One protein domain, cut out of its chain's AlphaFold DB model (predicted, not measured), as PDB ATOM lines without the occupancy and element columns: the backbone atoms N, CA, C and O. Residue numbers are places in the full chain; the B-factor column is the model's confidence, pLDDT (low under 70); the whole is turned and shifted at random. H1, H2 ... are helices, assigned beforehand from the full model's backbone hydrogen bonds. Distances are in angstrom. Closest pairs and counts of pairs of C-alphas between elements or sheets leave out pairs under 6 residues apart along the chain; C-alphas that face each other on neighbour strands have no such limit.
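This is residues 93 to 140 of the 140 residues of the protein "RteC protein" of Myroides odoratimimus (UniProt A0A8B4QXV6). Start at residue 93 and you see one long helix, H1, sticking out as a free arm, with a small, loose head of two short helices, H2 and H3, after its far end. The chain turns steeply from H1 into H2, and H3 is near H2. The printed part has 48 residues with three named helices, H1, H2 and H3 in that order, and no named strand; its class is all helix. It is extended, with a radius of gyration of the C-alphas of 17.2 A and spans of 54 by 20 by 16 A.

Begin with H1, residues 93 to 115, which touches no helix. Next comes H2, residues 119 to 125; it is close to H1 but not clearly touching, and their closest C-alphas, those of Tyr 115 and Tyr 121, are 6.5 A apart. H1 and H2 run opposite ways at a steep tilt of 69 degrees, only just short of about perpendicular. Further on is H3, residues 132 to 136, near H2, with 5 pairs of C-alphas within 10 A; the closest are 8.1 A apart, only just beyond 8 A. H1 and H3 are apart. In H2 and H3 every O i to N i+4 pair is within hydrogen-bond range; in H1, 17 of 19 are.

Find C-alpha 93 at (155.766, 141.990, 95.322); from there H1 runs 32.3 A to C-alpha 115 at (131.638, 121.699, 102.574). H2 measures 9.8 A and H3 5.4 A, ending at C-alpha 136 at (127.147, 106.951, 92.665).

The two C-alphas farthest apart, those of Thr 94 and Lys 140, are 55.2 A apart. The link from H1 to H2 is tight, and the link from H2 to H3 is short. The printed part has no cut, and residue 140, the chain's last, is the one printed residue with pLDDT under 70.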
ATOM      1  N   TYR A  93     155.421 142.919  94.243       81.00
ATOM      2  CA  TYR A  93     155.766 141.990  95.322       81.00
ATOM      3  C   TYR A  93     155.081 142.331  96.657       81.00
ATOM      4  O   TYR A  93     154.679 141.451  97.417       81.00
ATOM      5  N   THR A  94     154.887 143.623  96.931       83.94
ATOM      6  CA  THR A  94     154.205 144.114  98.133       83.94
ATOM      7  C   THR A  94     152.744 143.676  98.216       83.94
ATOM      8  O   THR A  94     152.282 143.295  99.295       83.94
ATOM      9  N   SER A  95     152.010 143.680  97.101       92.19
ATOM     10  CA  SER A  95     150.603 143.273  97.072       92.19
ATOM     11  C   SER A  95     150.421 141.771  96.909       92.19
ATOM     12  O   SER A  95     149.355 141.276  97.277       92.19
ATOM     13  N   GLN A  96     151.428 141.029  96.433       93.50
ATOM     14  CA  GLN A  96     151.355 139.566  96.289       93.50
ATOM     15  C   GLN A  96     151.030 138.876  97.613       93.50
ATOM     16  O   GLN A  96     150.076 138.105  97.692       93.50
ATOM     17  N   ASN A  97     151.748 139.211  98.689       91.81
ATOM     18  CA  ASN A  97     151.495 138.617 100.005       91.81
ATOM     19  C   ASN A  97     150.060 138.879 100.483       91.81
ATOM     20  O   ASN A  97     149.357 137.958 100.901       91.81
ATOM     21  N   LYS A  98     149.589 140.126 100.363       94.69
ATOM     22  CA  LYS A  98     148.212 140.498 100.720       94.69
ATOM     23  C   LYS A  98     147.184 139.764  99.855       94.69
ATOM     24  O   LYS A  98     146.146 139.342 100.360       94.69
ATOM     25  N   TYR A  99     147.472 139.606  98.566       96.31
ATOM     26  CA  TYR A  99     146.633 138.883  97.622       96.31
ATOM     27  C   TYR A  99     146.498 137.405  98.003       96.31
ATOM     28  O   TYR A  99     145.374 136.926  98.158       96.31
ATOM     29  N   TYR A 100     147.606 136.696  98.229       94.81
ATOM     30  CA  TYR A 100     147.568 135.279  98.593       94.81
ATOM     31  C   TYR A 100     146.918 135.043  99.961       94.81
ATOM     32  O   TYR A 100     146.111 134.124 100.091       94.81
ATOM     33  N   LEU A 101     147.176 135.900 100.958       95.69
ATOM     34  CA  LEU A 101     146.490 135.831 102.255       95.69
ATOM     35  C   LEU A 101     144.972 135.970 102.095       95.69
ATOM     36  O   LEU A 101     144.218 135.134 102.594       95.69
ATOM     37  N   LYS A 102     144.524 136.953 101.308       96.75
ATOM     38  CA  LYS A 102     143.104 137.117 100.984       96.75
ATOM     39  C   LYS A 102     142.540 135.883 100.271       96.75
ATOM     40  O   LYS A 102     141.434 135.448 100.584       96.75
ATOM     41  N   LYS A 103     143.286 135.276  99.340       97.12
ATOM     42  CA  LYS A 103     142.855 134.039  98.666       97.12
ATOM     43  C   LYS A 103     142.712 132.868  99.631       97.12
ATOM     44  O   LYS A 103     141.744 132.119  99.518       97.12
ATOM     45  N   ILE A 104     143.606 132.733 100.606       96.06
ATOM     46  CA  ILE A 104     143.494 131.720 101.662       96.06
ATOM     47  C   ILE A 104     142.227 131.950 102.502       96.06
ATOM     48  O   ILE A 104     141.483 131.003 102.765       96.06
ATOM     49  N   GLU A 105     141.935 133.192 102.889       97.50
ATOM     50  CA  GLU A 105     140.713 133.542 103.630       97.50
ATOM     51  C   GLU A 105     139.431 133.239 102.837       97.50
ATOM     52  O   GLU A 105     138.485 132.656 103.381       97.50
ATOM     53  N   GLU A 106     139.406 133.579 101.545       96.50
ATOM     54  CA  GLU A 106     138.302 133.269 100.626       96.50
ATOM     55  C   GLU A 106     138.071 131.750 100.536       96.50
ATOM     56  O   GLU A 106     136.942 131.283 100.712       96.50
ATOM     57  N   LEU A 107     139.140 130.967 100.344       95.56
ATOM     58  CA  LEU A 107     139.085 129.502 100.271       95.56
ATOM     59  C   LEU A 107     138.586 128.871 101.578       95.56
ATOM     60  O   LEU A 107     137.742 127.973 101.554       95.56
ATOM     61  N   ASN A 108     139.061 129.358 102.725       94.81
ATOM     62  CA  ASN A 108     138.616 128.886 104.036       94.81
ATOM     63  C   ASN A 108     137.132 129.188 104.279       94.81
ATOM     64  O   ASN A 108     136.405 128.367 104.847       94.81
ATOM     65  N   SER A 109     136.669 130.357 103.838       95.31
ATOM     66  CA  SER A 109     135.266 130.756 103.950       95.31
ATOM     67  C   SER A 109     134.367 129.905 103.051       95.31
ATOM     68  O   SER A 109     133.321 129.431 103.496       95.31
ATOM     69  N   GLU A 110     134.799 129.634 101.816       92.81
ATOM     70  CA  GLU A 110     134.128 128.715 100.891       92.81
ATOM     71  C   GLU A 110     134.024 127.303 101.487       92.81
ATOM     72  O   GLU A 110     132.940 126.713 101.490       92.81
ATOM     73  N   TYR A 111     135.115 126.790 102.072       90.06
ATOM     74  CA  TYR A 111     135.130 125.490 102.744       90.06
ATOM     75  C   TYR A 111     134.086 125.408 103.864       90.06
ATOM     76  O   TYR A 111     133.261 124.489 103.900       90.06
ATOM     77  N   LYS A 112     134.089 126.395 104.766       91.50
ATOM     78  CA  LYS A 112     133.137 126.457 105.882       91.50
ATOM     79  C   LYS A 112     131.697 126.524 105.383       91.50
ATOM     80  O   LYS A 112     130.865 125.765 105.872       91.50
ATOM     81  N   LYS A 113     131.422 127.377 104.394       91.12
ATOM     82  CA  LYS A 113     130.069 127.619 103.885       91.12
ATOM     83  C   LYS A 113     129.482 126.418 103.145       91.12
ATOM     84  O   LYS A 113     128.316 126.106 103.350       91.12
ATOM     85  N   TYR A 114     130.261 125.768 102.280       87.94
ATOM     86  CA  TYR A 114     129.711 124.785 101.340       87.94
ATOM     87  C   TYR A 114     130.047 123.331 101.669       87.94
ATOM     88  O   TYR A 114     129.299 122.444 101.264       87.94
ATOM     89  N   TYR A 115     131.136 123.065 102.395       85.69
ATOM     90  CA  TYR A 115     131.638 121.699 102.574       85.69
ATOM     91  C   TYR A 115     131.535 121.205 104.017       85.69
ATOM     92  O   TYR A 115     131.185 120.048 104.231       85.69
ATOM     93  N   SER A 116     131.782 122.061 105.015       83.12
ATOM     94  CA  SER A 116     131.870 121.628 106.422       83.12
ATOM     95  C   SER A 116     130.601 120.942 106.958       83.12
ATOM     96  O   SER A 116     130.690 119.993 107.738       83.12
ATOM     97  N   GLN A 117     129.422 121.378 106.506       86.75
ATOM     98  CA  GLN A 117     128.125 120.841 106.926       86.75
ATOM     99  C   GLN A 117     127.447 119.968 105.862       86.75
ATOM    100  O   GLN A 117     126.344 119.486 106.094       86.75
ATOM    101  N   ASN A 118     128.088 119.734 104.717       92.75
ATOM    102  CA  ASN A 118     127.480 118.998 103.616       92.75
ATOM    103  C   ASN A 118     127.378 117.494 103.940       92.75
ATOM    104  O   ASN A 118     128.388 116.832 104.178       92.75
ATOM    105  N   GLU A 119     126.159 116.950 103.933       92.50
ATOM    106  CA  GLU A 119     125.894 115.547 104.289       92.50
ATOM    107  C   GLU A 119     126.550 114.549 103.329       92.50
ATOM    108  O   GLU A 119     127.126 113.556 103.772       92.50
ATOM    109  N   PHE A 120     126.553 114.843 102.026       92.75
ATOM    110  CA  PHE A 120     127.255 114.021 101.042       92.75
ATOM    111  C   PHE A 120     128.770 114.022 101.295       92.75
ATOM    112  O   PHE A 120     129.413 112.975 101.259       92.75
ATOM    113  N   TYR A 121     129.352 115.177 101.628       91.56
ATOM    114  CA  TYR A 121     130.771 115.276 101.965       91.56
ATOM    115  C   TYR A 121     131.114 114.504 103.247       91.56
ATOM    116  O   TYR A 121     132.115 113.788 103.273       91.56
ATOM    117  N   LYS A 122     130.278 114.588 104.292       93.00
ATOM    118  CA  LYS A 122     130.438 113.790 105.523       93.00
ATOM    119  C   LYS A 122     130.362 112.292 105.231       93.00
ATOM    120  O   LYS A 122     131.212 111.541 105.701       93.00
ATOM    121  N   TYR A 123     129.381 111.875 104.430       95.12
ATOM    122  CA  TYR A 123     129.237 110.497 103.964       95.12
ATOM    123  C   TYR A 123     130.502 110.012 103.244       95.12
ATOM    124  O   TYR A 123     131.076 108.988 103.618       95.12
ATOM    125  N   TYR A 124     130.966 110.787 102.259       93.06
ATOM    126  CA  TYR A 124     132.138 110.463 101.451       93.06
ATOM    127  C   TYR A 124     133.402 110.365 102.308       93.06
ATOM    128  O   TYR A 124     134.134 109.381 102.232       93.06
ATOM    129  N   LYS A 125     133.629 111.347 103.191       90.69
ATOM    130  CA  LYS A 125     134.798 111.401 104.081       90.69
ATOM    131  C   LYS A 125     134.832 110.251 105.094       90.69
ATOM    132  O   LYS A 125     135.913 109.815 105.476       90.69
ATOM    133  N   ALA A 126     133.671 109.758 105.520       94.19
ATOM    134  CA  ALA A 126     133.559 108.624 106.435       94.19
ATOM    135  C   ALA A 126     133.772 107.258 105.752       94.19
ATOM    136  O   ALA A 126     133.645 106.235 106.420       94.19
ATOM    137  N   ASN A 127     134.070 107.219 104.444       93.75
ATOM    138  CA  ASN A 127     134.201 105.990 103.650       93.75
ATOM    139  C   ASN A 127     132.988 105.050 103.781       93.75
ATOM    140  O   ASN A 127     133.113 103.829 103.685       93.75
ATOM    141  N   ARG A 128     131.802 105.626 104.002       95.69
ATOM    142  CA  ARG A 128     130.541 104.884 104.072       95.69
ATOM    143  C   ARG A 128     130.199 104.265 102.720       95.69
ATOM    144  O   ARG A 128     130.654 104.755 101.685       95.69
ATOM    145  N   ILE A 129     129.411 103.192 102.744       95.88
ATOM    146  CA  ILE A 129     128.973 102.451 101.544       95.88
ATOM    147  C   ILE A 129     127.450 102.298 101.455       95.88
ATOM    148  O   ILE A 129     126.924 101.911 100.417       95.88
ATOM    149  N   ASP A 130     126.728 102.610 102.532       96.19
ATOM    150  CA  ASP A 130     125.295 102.343 102.678       96.19
ATOM    151  C   ASP A 130     124.402 103.183 101.750       96.19
ATOM    152  O   ASP A 130     123.244 102.834 101.545       96.19
ATOM    153  N   LYS A 131     124.946 104.243 101.137       95.25
ATOM    154  CA  LYS A 131     124.264 105.078 100.136       95.25
ATOM    155  C   LYS A 131     124.973 105.094  98.786       95.25
ATOM    156  O   LYS A 131     124.742 105.990  97.978       95.25
ATOM    157  N   ASP A 132     125.852 104.130  98.513       96.00
ATOM    158  CA  ASP A 132     126.646 104.158  97.281       96.00
ATOM    159  C   ASP A 132     125.775 104.053  96.029       96.00
ATOM    160  O   ASP A 132     126.041 104.731  95.040       96.00
ATOM    161  N   ILE A 133     124.698 103.270  96.095       94.69
ATOM    162  CA  ILE A 133     123.723 103.174  95.006       94.69
ATOM    163  C   ILE A 133     123.030 104.526  94.784       94.69
ATOM    164  O   ILE A 133     122.938 104.975  93.648       94.69
ATOM    165  N   GLU A 134     122.590 105.196  95.852       93.62
ATOM    166  CA  GLU A 134     121.913 106.501  95.781       93.62
ATOM    167  C   GLU A 134     122.830 107.596  95.213       93.62
ATOM    168  O   GLU A 134     122.405 108.397  94.387       93.62
ATOM    169  N   TYR A 135     124.094 107.633  95.641       94.25
ATOM    170  CA  TYR A 135     125.004 108.731  95.315       94.25
ATOM    171  C   TYR A 135     125.888 108.517  94.086       94.25
ATOM    172  O   TYR A 135     126.369 109.497  93.515       94.25
ATOM    173  N   PHE A 136     126.152 107.272  93.694       95.62
ATOM    174  CA  PHE A 136     127.147 106.951  92.665       95.62
ATOM    175  C   PHE A 136     126.597 106.088  91.536       95.62
ATOM    176  O   PHE A 136     127.370 105.435  90.838       95.62
ATOM    177  N   THR A 137     125.284 106.114  91.324       93.50
ATOM    178  CA  THR A 137     124.665 105.587  90.105       93.50
ATOM    179  C   THR A 137     123.882 106.693  89.413       93.50
ATOM    180  O   THR A 137     123.460 107.656  90.053       93.50
ATOM    181  N   LEU A 138     123.709 106.598  88.096       84.50
ATOM    182  CA  LEU A 138     123.084 107.664  87.302       84.50
ATOM    183  C   LEU A 138     121.574 107.851  87.544       84.50
ATOM    184  O   LEU A 138     120.978 108.724  86.915       84.50
ATOM    185  N   GLY A 139     120.973 107.091  88.467       72.81
ATOM    186  CA  GLY A 139     119.524 106.999  88.621       72.81
ATOM    187  C   GLY A 139     118.902 106.309  87.403       72.81
ATOM    188  O   GLY A 139     119.303 106.535  86.262       72.81
ATOM    189  N   LYS A 140     117.949 105.412  87.632       57.12
ATOM    190  CA  LYS A 140     117.084 104.896  86.569       57.12
ATOM    191  C   LYS A 140     115.687 105.443  86.774       57.12
ATOM    192  O   LYS A 140     115.294 105.539  87.958       57.12
TER     193      LYS A 140